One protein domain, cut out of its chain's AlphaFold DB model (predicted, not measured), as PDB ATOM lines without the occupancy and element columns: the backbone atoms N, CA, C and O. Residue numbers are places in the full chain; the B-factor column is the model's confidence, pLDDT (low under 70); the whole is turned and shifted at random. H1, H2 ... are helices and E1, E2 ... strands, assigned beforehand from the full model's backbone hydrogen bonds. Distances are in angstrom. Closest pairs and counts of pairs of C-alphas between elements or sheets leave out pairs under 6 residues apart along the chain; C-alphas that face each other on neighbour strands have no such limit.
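What this domain is: This is residues 6 to 98 of the 101 residues of an uncharacterized protein of [Clostridium] cellulosi (UniProt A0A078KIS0). This is one long, twisted sheet of seven strands, a single layer built along the long strand E5, with one short helix, H1, packed over the edge strand E7. On one side of E5, E3 and E4 follow each other nearly end to end, with E2 and E1 beyond them; on the other side come E6 and then E7. The printed part has 93 residues, with one named helix followed by seven named strands, and the class is mostly strand. The sheet is branched and its neighbour pairs are antiparallel. The whole is loose, with a radius of gyration of the C-alphas of 15.6 A, and elongated, spanning 51 by 31 by 19 A.

Where its parts are: H1, residues 6 to 15, begins at C-alpha 6 (219.097, 227.685, 113.961) and is 14.0 A long. E1 is residues 27 to 29, E2 residues 33 to 38 and E3 residues 41 to 47. E4, residues 50 to 56, is 17.2 A long. E5, residues 61 to 72, is the longest strand at 33.5 A, from C-alpha 61 (214.774, 226.829, 90.378). E6, residues 80 to 88, is 24.7 A long. E7, residues 93 to 97, ends at C-alpha 97 (210.879, 232.997, 111.211).

How they stand to each other: H1 is on the sheet at a height of 8.2 A, over E7 and along the strands, at 20 degrees to E7 on the local plane. The closest C-alphas of H1 and E7 are those of Gln 8 and Ile 96, 5.4 A apart. Every O i to N i+4 pair in H1 is within hydrogen-bond range. In the sheet, E5 has three neighbours: E4 beside residues 61 to 65 and E3 beside residues 67 to 72 on one side, E6 beside residues 62 to 69 on the other side. Within hydrogen-bond range are N 51 and O 64 of the neighbours E4 and E5, at 2.7 A, N 45 and O 71 of the neighbours E3 and E5, at 2.8 A, and N 65 and O 85 of the neighbours E5 and E6, at 2.8 A. E4, E5, E6 and E7 form a meander, each strand the antiparallel neighbour of the one before; N 86 and O 94 are 2.8 A apart. E1 is an edge strand beside E4, with N 29 and O 50 at 2.8 A. E2 and E3 are a hairpin, with N 36 and O 44 at 2.9 A. E3 runs on into E4 at 30 degrees.

The domain as a whole: The C-alphas of Asn 39 and Lys 58, the two farthest apart, are 51.7 A apart. The link from H1 to E1 is long, and its residues 20 to 21 pair antiparallel with residues 55 to 56 of E4. The link from E5 to E6 is short. The printed part has no cut, its mean pLDDT is 94.0, and no printed residue is under 70.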
ATOM      1  N   ASP A   6     217.943 228.406 114.493       93.00
ATOM      2  CA  ASP A   6     219.097 227.685 113.961       93.00
ATOM      3  C   ASP A   6     218.651 226.418 113.219       93.00
ATOM      4  O   ASP A   6     219.134 226.133 112.120       93.00
ATOM      5  N   ALA A   7     217.675 225.684 113.762       94.44
ATOM      6  CA  ALA A   7     217.090 224.534 113.079       94.44
ATOM      7  C   ALA A   7     216.329 224.926 111.801       94.44
ATOM      8  O   ALA A   7     216.441 224.222 110.796       94.44
ATOM      9  N   GLN A   8     215.591 226.041 111.803       95.50
ATOM     10  CA  GLN A   8     214.898 226.543 110.608       95.50
ATOM     11  C   GLN A   8     215.881 226.989 109.523       95.50
ATOM     12  O   GLN A   8     215.735 226.610 108.362       95.50
ATOM     13  N   ILE A   9     216.924 227.731 109.901       95.19
ATOM     14  CA  ILE A   9     218.001 228.152 109.002       95.19
ATOM     15  C   ILE A   9     218.689 226.920 108.414       95.19
ATOM     16  O   ILE A   9     218.877 226.833 107.200       95.19
ATOM     17  N   LYS A  10     219.014 225.924 109.246       95.75
ATOM     18  CA  LYS A  10     219.593 224.666 108.770       95.75
ATOM     19  C   LYS A  10     218.660 223.957 107.785       95.75
ATOM     20  O   LYS A  10     219.119 223.517 106.734       95.75
ATOM     21  N   ALA A  11     217.369 223.867 108.095       96.19
ATOM     22  CA  ALA A  11     216.383 223.253 107.212       96.19
ATOM     23  C   ALA A  11     216.271 223.993 105.869       96.19
ATOM     24  O   ALA A  11     216.147 223.345 104.834       96.19
ATOM     25  N   ALA A  12     216.377 225.321 105.865       96.44
ATOM     26  CA  ALA A  12     216.388 226.127 104.650       96.44
ATOM     27  C   ALA A  12     217.634 225.882 103.784       96.44
ATOM     28  O   ALA A  12     217.514 225.749 102.564       96.44
ATOM     29  N   PHE A  13     218.816 225.753 104.395       96.06
ATOM     30  CA  PHE A  13     220.024 225.341 103.673       96.06
ATOM     31  C   PHE A  13     219.900 223.925 103.102       96.06
ATOM     32  O   PHE A  13     220.290 223.699 101.962       96.06
ATOM     33  N   ASP A  14     219.321 222.986 103.858       96.62
ATOM     34  CA  ASP A  14     219.081 221.615 103.393       96.62
ATOM     35  C   ASP A  14     217.984 221.547 102.302       96.62
ATOM     36  O   ASP A  14     217.947 220.604 101.507       96.62
ATOM     37  N   PHE A  15     217.078 222.533 102.256       97.69
ATOM     38  CA  PHE A  15     215.983 222.623 101.287       97.69
ATOM     39  C   PHE A  15     216.459 223.010  99.881       97.69
ATOM     40  O   PHE A  15     215.931 222.481  98.898       97.69
ATOM     41  N   ILE A  16     217.444 223.912  99.783       96.69
ATOM     42  CA  ILE A  16     218.060 224.311  98.512       96.69
ATOM     43  C   ILE A  16     219.074 223.245  98.100       96.69
ATOM     44  O   ILE A  16     220.065 222.982  98.777       96.69
ATOM     45  N   ASP A  17     218.840 222.617  96.955       95.56
ATOM     46  CA  ASP A  17     219.671 221.512  96.508       95.56
ATOM     47  C   ASP A  17     220.916 221.967  95.734       95.56
ATOM     48  O   ASP A  17     220.846 222.551  94.661       95.56
ATOM     49  N   GLY A  18     222.093 221.584  96.224       95.00
ATOM     50  CA  GLY A  18     223.335 221.875  95.506       95.00
ATOM     51  C   GLY A  18     223.722 223.353  95.573       95.00
ATOM     52  O   GLY A  18     223.325 224.071  96.486       95.00
ATOM     53  N   ASN A  19     224.562 223.792  94.639       95.69
ATOM     54  CA  ASN A  19     225.121 225.144  94.668       95.69
ATOM     55  C   ASN A  19     224.287 226.108  93.827       95.69
ATOM     56  O   ASN A  19     223.920 225.794  92.692       95.69
ATOM     57  N   ILE A  20     224.066 227.311  94.355       94.69
ATOM     58  CA  ILE A  20     223.402 228.400  93.635       94.69
ATOM     59  C   ILE A  20     224.290 228.891  92.483       94.69
ATOM     60  O   ILE A  20     225.488 229.127  92.643       94.69
ATOM     61  N   LYS A  21     223.668 229.095  91.324       92.00
ATOM     62  CA  LYS A  21     224.218 229.763  90.148       92.00
ATOM     63  C   LYS A  21     223.425 231.041  89.907       92.00
ATOM     64  O   LYS A  21     222.237 230.982  89.596       92.00
ATOM     65  N   VAL A  22     224.090 232.186  90.019       82.75
ATOM     66  CA  VAL A  22     223.511 233.471  89.612       82.75
ATOM     67  C   VAL A  22     223.593 233.566  88.094       82.75
ATOM     68  O   VAL A  22     224.672 233.413  87.517       82.75
ATOM     69  N   THR A  23     222.452 233.783  87.452       90.50
ATOM     70  CA  THR A  23     222.343 233.905  85.995       90.50
ATOM     71  C   THR A  23     221.616 235.192  85.623       90.50
ATOM     72  O   THR A  23     221.159 235.938  86.485       90.50
ATOM     73  N   ASP A  24     221.488 235.452  84.326       92.31
ATOM     74  CA  ASP A  24     220.667 236.532  83.770       92.31
ATOM     75  C   ASP A  24     219.172 236.401  84.110       92.31
ATOM     76  O   ASP A  24     218.427 237.374  84.027       92.31
ATOM     77  N   LYS A  25     218.733 235.207  84.520       91.62
ATOM     78  CA  LYS A  25     217.365 234.942  84.981       91.62
ATOM     79  C   LYS A  25     217.152 235.271  86.455       91.62
ATOM     80  O   LYS A  25     216.006 235.293  86.893       91.62
ATOM     81  N   THR A  26     218.226 235.477  87.219       94.75
ATOM     82  CA  THR A  26     218.130 235.847  88.629       94.75
ATOM     83  C   THR A  26     217.769 237.325  88.725       94.75
ATOM     84  O   THR A  26     218.572 238.187  88.375       94.75
ATOM     85  N   ILE A  27     216.557 237.617  89.190       94.69
ATOM     86  CA  ILE A  27     216.030 238.982  89.284       94.69
ATOM     87  C   ILE A  27     215.767 239.297  90.753       94.69
ATOM     88  O   ILE A  27     215.194 238.482  91.477       94.69
ATOM     89  N   PHE A  28     216.194 240.485  91.175       92.44
ATOM     90  CA  PHE A  28     215.844 241.070  92.462       92.44
ATOM     91  C   PHE A  28     214.701 242.060  92.253       92.44
ATOM     92  O   PHE A  28     214.882 243.070  91.575       92.44
ATOM     93  N   ASP A  29     213.539 241.743  92.808       91.00
ATOM     94  CA  ASP A  29     212.354 242.591  92.830       91.00
ATOM     95  C   ASP A  29     212.209 243.188  94.235       91.00
ATOM     96  O   ASP A  29     212.080 242.460  95.219       91.00
ATOM     97  N   SER A  30     212.266 244.514  94.338       85.12
ATOM     98  CA  SER A  30     212.116 245.245  95.598       85.12
ATOM     99  C   SER A  30     210.890 246.152  95.613       85.12
ATOM    100  O   SER A  30     210.826 247.061  96.436       85.12
ATOM    101  N   ASP A  31     209.927 245.941  94.715       81.38
ATOM    102  CA  ASP A  31     208.812 246.876  94.522       81.38
ATOM    103  C   ASP A  31     207.810 246.872  95.691       81.38
ATOM    104  O   ASP A  31     206.971 247.764  95.812       81.38
ATOM    105  N   SER A  32     207.900 245.891  96.592       81.81
ATOM    106  CA  SER A  32     207.021 245.779  97.758       81.81
ATOM    107  C   SER A  32     207.635 246.462  98.979       81.81
ATOM    108  O   SER A  32     208.387 245.861  99.746       81.81
ATOM    109  N   MET A  33     207.304 247.738  99.162       87.44
ATOM    110  CA  MET A  33     207.702 248.552 100.312       87.44
ATOM    111  C   MET A  33     206.467 249.224 100.915       87.44
ATOM    112  O   MET A  33     205.554 249.614 100.189       87.44
ATOM    113  N   GLU A  34     206.438 249.367 102.236       91.12
ATOM    114  CA  GLU A  34     205.366 250.076 102.940       91.12
ATOM    115  C   GLU A  34     205.983 250.960 104.026       91.12
ATOM    116  O   GLU A  34     206.841 250.524 104.797       91.12
ATOM    117  N   ASP A  35     205.563 252.219 104.077       93.69
ATOM    118  CA  ASP A  35     206.073 253.205 105.015       93.69
ATOM    119  C   ASP A  35     204.967 254.104 105.579       93.69
ATOM    120  O   ASP A  35     203.906 254.302 104.988       93.69
ATOM    121  N   SER A  36     205.224 254.667 106.760       95.38
ATOM    122  CA  SER A  36     204.452 255.788 107.289       95.38
ATOM    123  C   SER A  36     205.377 256.832 107.898       95.38
ATOM    124  O   SER A  36     206.330 256.514 108.617       95.38
ATOM    125  N   ILE A  37     205.088 258.101 107.606       95.56
ATOM    126  CA  ILE A  37     205.898 259.249 108.015       95.56
ATOM    127  C   ILE A  37     205.020 260.240 108.777       95.56
ATOM    128  O   ILE A  37     203.975 260.664 108.290       95.56
ATOM    129  N   GLU A  38     205.490 260.680 109.942       95.75
ATOM    130  CA  GLU A  38     204.884 261.766 110.709       95.75
ATOM    131  C   GLU A  38     205.956 262.806 111.053       95.75
ATOM    132  O   GLU A  38     207.032 262.473 111.552       95.75
ATOM    133  N   ASN A  39     205.682 264.084 110.773       94.38
ATOM    134  CA  ASN A  39     206.604 265.198 111.044       94.38
ATOM    135  C   ASN A  39     208.030 264.976 110.489       94.38
ATOM    136  O   ASN A  39     209.023 265.318 111.133       94.38
ATOM    137  N   GLY A  40     208.135 264.372 109.300       92.88
ATOM    138  CA  GLY A  40     209.411 264.083 108.639       92.88
ATOM    139  C   GLY A  40     210.196 262.910 109.238       92.88
ATOM    140  O   GLY A  40     211.375 262.756 108.925       92.88
ATOM    141  N   LYS A  41     209.577 262.094 110.099       92.56
ATOM    142  CA  LYS A  41     210.180 260.888 110.678       92.56
ATOM    143  C   LYS A  41     209.376 259.656 110.292       92.56
ATOM    144  O   LYS A  41     208.156 259.661 110.433       92.56
ATOM    145  N   PHE A  42     210.061 258.598 109.869       93.69
ATOM    146  CA  PHE A  42     209.436 257.289 109.708       93.69
ATOM    147  C   PHE A  42     208.923 256.791 111.063       93.69
ATOM    148  O   PHE A  42     209.664 256.783 112.049       93.69
ATOM    149  N   LEU A  43     207.655 256.393 111.109       94.50
ATOM    150  CA  LEU A  43     207.064 255.649 112.223       94.50
ATOM    151  C   LEU A  43     207.024 254.151 111.920       94.50
ATOM    152  O   LEU A  43     207.106 253.330 112.829       94.50
ATOM    153  N   TYR A  44     206.915 253.816 110.639       94.94
ATOM    154  CA  TYR A  44     206.896 252.465 110.114       94.94
ATOM    155  C   TYR A  44     207.625 252.463 108.777       94.94
ATOM    156  O   TYR A  44     207.461 253.395 107.989       94.94
ATOM    157  N   TYR A  45     208.438 251.444 108.540       94.94
ATOM    158  CA  TYR A  45     209.090 251.225 107.262       94.94
ATOM    159  C   TYR A  45     209.473 249.751 107.140       94.94
ATOM    160  O   TYR A  45     210.284 249.255 107.927       94.94
ATOM    161  N   THR A  46     208.882 249.065 106.165       93.69
ATOM    162  CA  THR A  46     209.127 247.655 105.853       93.69
ATOM    163  C   THR A  46     209.475 247.481 104.381       93.69
ATOM    164  O   THR A  46     209.013 248.235 103.517       93.69
ATOM    165  N   SER A  47     210.254 246.448 104.085       92.88
ATOM    166  CA  SER A  47     210.490 245.967 102.728       92.88
ATOM    167  C   SER A  47     210.180 244.478 102.647       92.88
ATOM    168  O   SER A  47     210.449 243.725 103.585       92.88
ATOM    169  N   ILE A  48     209.567 244.076 101.535       93.06
ATOM    170  CA  ILE A  48     209.169 242.698 101.237       93.06
ATOM    171  C   ILE A  48     209.725 242.278  99.862       93.06
ATOM    172  O   ILE A  48     208.966 241.999  98.930       93.06
ATOM    173  N   PRO A  49     211.050 242.312  99.662       94.44
ATOM    174  CA  PRO A  49     211.642 242.006  98.371       94.44
ATOM    175  C   PRO A  49     211.555 240.511  98.050       94.44
ATOM    176  O   PRO A  49     211.446 239.646  98.924       94.44
ATOM    177  N   THR A  50     211.648 240.205  96.761       95.31
ATOM    178  CA  THR A  50     211.638 238.851  96.221       95.31
ATOM    179  C   THR A  50     212.800 238.655  95.247       95.31
ATOM    180  O   THR A  50     212.992 239.416  94.306       95.31
ATOM    181  N   ILE A  51     213.575 237.593  95.445       95.06
ATOM    182  CA  ILE A  51     214.576 237.099  94.500       95.06
ATOM    183  C   ILE A  51     213.940 235.957  93.713       95.06
ATOM    184  O   ILE A  51     213.613 234.916  94.283       95.06
ATOM    185  N   ILE A  52     213.789 236.119  92.403       94.88
ATOM    186  CA  ILE A  52     213.233 235.092  91.511       94.88
ATOM    187  C   ILE A  52     214.318 234.510  90.606       94.88
ATOM    188  O   ILE A  52     215.335 235.148  90.334       94.88
ATOM    189  N   GLY A  53     214.094 233.292  90.110       95.31
ATOM    190  CA  GLY A  53     214.975 232.677  89.112       95.31
ATOM    191  C   GLY A  53     216.335 232.242  89.664       95.31
ATOM    192  O   GLY A  53     217.330 232.261  88.938       95.31
ATOM    193  N   ILE A  54     216.398 231.852  90.941       95.69
ATOM    194  CA  ILE A  54     217.611 231.298  91.555       95.69
ATOM    195  C   ILE A  54     217.788 229.870  91.049       95.69
ATOM    196  O   ILE A  54     216.975 229.007  91.366       95.69
ATOM    197  N   GLN A  55     218.833 229.604  90.270       96.56
ATOM    198  CA  GLN A  55     219.073 228.276  89.698       96.56
ATOM    199  C   GLN A  55     220.145 227.525  90.478       96.56
ATOM    200  O   GLN A  55     221.115 228.130  90.929       96.56
ATOM    201  N   THR A  56     220.019 226.204  90.593       96.69
ATOM    202  CA  THR A  56     221.055 225.359  91.200       96.69
ATOM    203  C   THR A  56     221.800 224.515  90.171       96.69
ATOM    204  O   THR A  56     221.344 224.289  89.046       96.69
ATOM    205  N   ASP A  57     222.982 224.021  90.541       96.19
ATOM    206  CA  ASP A  57     223.748 223.072  89.726       96.19
ATOM    207  C   ASP A  57     223.047 221.722  89.507       96.19
ATOM    208  O   ASP A  57     223.386 221.019  88.553       96.19
ATOM    209  N   LYS A  58     222.031 221.412  90.314       95.88
ATOM    210  CA  LYS A  58     221.157 220.239  90.184       95.88
ATOM    211  C   LYS A  58     219.928 220.467  89.301       95.88
ATOM    212  O   LYS A  58     219.155 219.539  89.084       95.88
ATOM    213  N   GLY A  59     219.782 221.668  88.738       94.56
ATOM    214  CA  GLY A  59     218.764 221.978  87.736       94.56
ATOM    215  C   GLY A  59     217.410 222.407  88.297       94.56
ATOM    216  O   GLY A  59     216.466 222.514  87.518       94.56
ATOM    217  N   ARG A  60     217.306 222.676  89.604       95.69
ATOM    218  CA  ARG A  60     216.102 223.266  90.204       95.69
ATOM    219  C   ARG A  60     216.145 224.785  90.180       95.69
ATOM    220  O   ARG A  60     217.217 225.393  90.143       95.69
ATOM    221  N   THR A  61     214.958 225.384  90.221       96.88
ATOM    222  CA  THR A  61     214.774 226.829  90.378       96.88
ATOM    223  C   THR A  61     214.035 227.148  91.675       96.88
ATOM    224  O   THR A  61     213.106 226.438  92.056       96.88
ATOM    225  N   TYR A  62     214.437 228.231  92.340       97.25
ATOM    226  CA  TYR A  62     213.844 228.715  93.581       97.25
ATOM    227  C   TYR A  62     213.491 230.201  93.485       97.25
ATOM    228  O   TYR A  62     214.105 230.966  92.731       97.25
ATOM    229  N   THR A  63     212.524 230.591  94.307       96.50
ATOM    230  CA  THR A  63     212.174 231.973  94.629       96.50
ATOM    231  C   THR A  63     212.359 232.178  96.127       96.50
ATOM    232  O   THR A  63     211.924 231.331  96.907       96.50
ATOM    233  N   ILE A  64     212.982 233.284  96.528       96.19
ATOM    234  CA  ILE A  64     213.146 233.677  97.932       96.19
ATOM    235  C   ILE A  64     212.451 235.018  98.147       96.19
ATOM    236  O   ILE A  64     212.873 236.010  97.567       96.19
ATOM    237  N   GLY A  65     211.414 235.055  98.976       95.00
ATOM    238  CA  GLY A  65     210.853 236.290  99.522       95.00
ATOM    239  C   GLY A  65     211.363 236.506 100.940       95.00
ATOM    240  O   GLY A  65     211.624 235.537 101.650       95.00
ATOM    241  N   TYR A  66     211.522 237.751 101.370       94.06
ATOM    242  CA  TYR A  66     211.797 238.041 102.777       94.06
ATOM    243  C   TYR A  66     211.114 239.324 103.221       94.06
ATOM    244  O   TYR A  66     210.771 240.154 102.391       94.06
ATOM    245  N   CYS A  67     210.901 239.472 104.526       93.25
ATOM    246  CA  CYS A  67     210.336 240.672 105.132       93.25
ATOM    247  C   CYS A  67     211.306 241.242 106.170       93.25
ATOM    248  O   CYS A  67     211.749 240.533 107.078       93.25
ATOM    249  N   GLU A  68     211.615 242.530 106.038       93.50
ATOM    250  CA  GLU A  68     212.473 243.273 106.957       93.50
ATOM    251  C   GLU A  68     211.788 244.564 107.404       93.50
ATOM    252  O   GLU A  68     211.394 245.388 106.575       93.50
ATOM    253  N   TYR A  69     211.702 244.768 108.721       94.31
ATOM    254  CA  TYR A  69     211.316 246.053 109.295       94.31
ATOM    255  C   TYR A  69     212.560 246.892 109.575       94.31
ATOM    256  O   TYR A  69     213.378 246.546 110.425       94.31
ATOM    257  N   PHE A  70     212.659 248.056 108.941       94.44
ATOM    258  CA  PHE A  70     213.679 249.058 109.264       94.44
ATOM    259  C   PHE A  70     213.237 249.952 110.421       94.44
ATOM    260  O   PHE A  70     214.054 250.389 111.233       94.44
ATOM    261  N   VAL A  71     211.935 250.243 110.488       95.38
ATOM    262  CA  VAL A  71     211.322 251.048 111.546       95.38
ATOM    263  C   VAL A  71     209.958 250.463 111.881       95.38
ATOM    264  O   VAL A  71     209.154 250.202 110.992       95.38
ATOM    265  N   ASN A  72     209.678 250.297 113.170       93.88
ATOM    266  CA  ASN A  72     208.344 249.975 113.660       93.88
ATOM    267  C   ASN A  72     208.168 250.580 115.059       93.88
ATOM    268  O   ASN A  72     208.666 250.044 116.047       93.88
ATOM    269  N   LYS A  73     207.524 251.749 115.140       93.81
ATOM    270  CA  LYS A  73     207.317 252.483 116.398       93.81
ATOM    271  C   LYS A  73     206.454 251.703 117.388       93.81
ATOM    272  O   LYS A  73     206.722 251.766 118.586       93.81
ATOM    273  N   ASP A  74     205.450 250.989 116.890       93.31
ATOM    274  CA  ASP A  74     204.493 250.260 117.723       93.31
ATOM    275  C   ASP A  74     205.086 248.934 118.222       93.31
ATOM    276  O   ASP A  74     204.842 248.529 119.360       93.31
ATOM    277  N   HIS A  75     205.956 248.310 117.418       92.56
ATOM    278  CA  HIS A  75     206.675 247.083 117.766       92.56
ATOM    279  C   HIS A  75     208.189 247.180 117.491       92.56
ATOM    280  O   HIS A  75     208.698 246.522 116.581       92.56
ATOM    281  N   PRO A  76     208.962 247.922 118.311       92.50
ATOM    282  CA  PRO A  76     210.403 248.099 118.093       92.50
ATOM    283  C   PRO A  76     211.207 246.794 118.131       92.50
ATOM    284  O   PRO A  76     212.282 246.710 117.547       92.50
ATOM    285  N   SER A  77     210.689 245.763 118.807       91.38
ATOM    286  CA  SER A  77     211.294 244.427 118.855       91.38
ATOM    287  C   SER A  77     211.204 243.652 117.540       91.38
ATOM    288  O   SER A  77     211.813 242.594 117.446       91.38
ATOM    289  N   TYR A  78     210.421 244.124 116.564       90.75
ATOM    290  CA  TYR A  78     210.291 243.487 115.247       90.75
ATOM    291  C   TYR A  78     211.270 244.067 114.222       90.75
ATOM    292  O   TYR A  78     211.308 243.602 113.091       90.75
ATOM    293  N   VAL A  79     212.053 245.088 114.592       94.19
ATOM    294  CA  VAL A  79     213.070 245.661 113.706       94.19
ATOM    295  C   VAL A  79     214.119 244.599 113.369       94.19
ATOM    296  O   VAL A  79     214.687 243.966 114.260       94.19
ATOM    297  N   GLY A  80     214.387 244.448 112.075       93.12
ATOM    298  CA  GLY A  80     215.215 243.398 111.498       93.12
ATOM    299  C   GLY A  80     214.421 242.466 110.588       93.12
ATOM    300  O   GLY A  80     213.282 242.736 110.200       93.12
ATOM    301  N   MET A  81     215.064 241.361 110.222       91.62
ATOM    302  CA  MET A  81     214.500 240.353 109.335       91.62
ATOM    303  C   MET A  81     213.552 239.438 110.107       91.62
ATOM    304  O   MET A  81     213.949 238.801 111.082       91.62
ATOM    305  N   MET A  82     212.304 239.383 109.655       91.25
ATOM    306  CA  MET A  82     211.224 238.684 110.352       91.25
ATOM    307  C   MET A  82     210.901 237.330 109.749       91.25
ATOM    308  O   MET A  82     210.582 236.387 110.473       91.25
ATOM    309  N   GLU A  83     210.952 237.253 108.424       93.06
ATOM    310  CA  GLU A  83     210.552 236.072 107.677       93.06
ATOM    311  C   GLU A  83     211.389 235.947 106.410       93.06
ATOM    312  O   GLU A  83     211.685 236.947 105.753       93.06
ATOM    313  N   ILE A  84     211.753 234.712 106.073       95.81
ATOM    314  CA  ILE A  84     212.285 234.332 104.767       95.81
ATOM    315  C   ILE A  84     211.453 233.155 104.273       95.81
ATOM    316  O   ILE A  84     211.439 232.107 104.914       95.81
ATOM    317  N   ASP A  85     210.826 233.302 103.113       96.12
ATOM    318  CA  ASP A  85     210.077 232.261 102.423       96.12
ATOM    319  C   ASP A  85     210.841 231.784 101.193       96.12
ATOM    320  O   ASP A  85     211.156 232.557 100.291       96.12
ATOM    321  N   ILE A  86     211.082 230.480 101.106       97.50
ATOM    322  CA  ILE A  86     211.735 229.829  99.973       97.50
ATOM    323  C   ILE A  86     210.714 228.927  99.292       97.50
ATOM    324  O   ILE A  86     210.188 227.996  99.903       97.50
ATOM    325  N   THR A  87     210.445 229.174  98.014       98.00
ATOM    326  CA  THR A  87     209.553 228.351  97.189       98.00
ATOM    327  C   THR A  87     210.350 227.686  96.074       98.00
ATOM    328  O   THR A  87     211.025 228.366  95.304       98.00
ATOM    329  N   ALA A  88     210.278 226.359  95.988       97.56
ATOM    330  CA  ALA A  88     210.834 225.597  94.875       97.56
ATOM    331  C   ALA A  88     209.884 225.616  93.664       97.56
ATOM    332  O   ALA A  88     208.673 225.788  93.805       97.56
ATOM    333  N   ASP A  89     210.431 225.382  92.475       96.38
ATOM    334  CA  ASP A  89     209.691 225.245  91.213       96.38
ATOM    335  C   ASP A  89     208.586 224.171  91.222       96.38
ATOM    336  O   ASP A  89     207.588 224.308  90.516       96.38
ATOM    337  N   ASP A  90     208.726 223.135  92.050       96.44
ATOM    338  CA  ASP A  90     207.714 222.096  92.277       96.44
ATOM    339  C   ASP A  90     206.631 222.479  93.305       96.44
ATOM    340  O   ASP A  90     205.761 221.669  93.629       96.44
ATOM    341  N   GLY A  91     206.668 223.711  93.819       96.25
ATOM    342  CA  GLY A  91     205.691 224.259  94.756       96.25
ATOM    343  C   GLY A  91     205.948 223.930  96.228       96.25
ATOM    344  O   GLY A  91     205.202 224.412  97.085       96.25
ATOM    345  N   ARG A  92     206.987 223.147  96.562       97.31
ATOM    346  CA  ARG A  92     207.398 222.960  97.962       97.31
ATOM    347  C   ARG A  92     207.856 224.290  98.561       97.31
ATOM    348  O   ARG A  92     208.426 225.129  97.863       97.31
ATOM    349  N   LYS A  93     207.636 224.457  99.867       97.19
ATOM    350  CA  LYS A  93     207.968 225.680 100.605       97.19
ATOM    351  C   LYS A  93     208.779 225.383 101.860       97.19
ATOM    352  O   LYS A  93     208.556 224.359 102.505       97.19
ATOM    353  N   CYS A  94     209.670 226.300 102.203       96.62
ATOM    354  CA  CYS A  94     210.407 226.344 103.459       96.62
ATOM    355  C   CYS A  94     210.387 227.785 103.973       96.62
ATOM    356  O   CYS A  94     210.608 228.695 103.183       96.62
ATOM    357  N   ALA A  95     210.143 227.981 105.266       95.06
ATOM    358  CA  ALA A  95     210.103 229.302 105.884       95.06
ATOM    359  C   ALA A  95     211.068 229.366 107.075       95.06
ATOM    360  O   ALA A  95     211.250 228.371 107.782       95.06
ATOM    361  N   ILE A  96     211.679 230.530 107.277       95.31
ATOM    362  CA  ILE A  96     212.458 230.885 108.466       95.31
ATOM    363  C   ILE A  96     211.754 232.053 109.137       95.31
ATOM    364  O   ILE A  96     211.411 233.023 108.465       95.31
ATOM    365  N   GLY A  97     211.602 231.992 110.455       92.25
ATOM    366  CA  GLY A  97     210.879 232.997 111.211       92.25
ATOM    367  C   GLY A  97     209.392 232.986 110.879       92.25
ATOM    368  O   GLY A  97     208.827 231.972 110.462       92.25
ATOM    369  N   LYS A  98     208.743 234.122 111.122       86.88
ATOM    370  CA  LYS A  98     207.308 234.284 110.922       86.88
ATOM    371  C   LYS A  98     206.959 235.758 110.829       86.88
ATOM    372  O   LYS A  98     207.324 236.532 111.718       86.88
TER     373      LYS A  98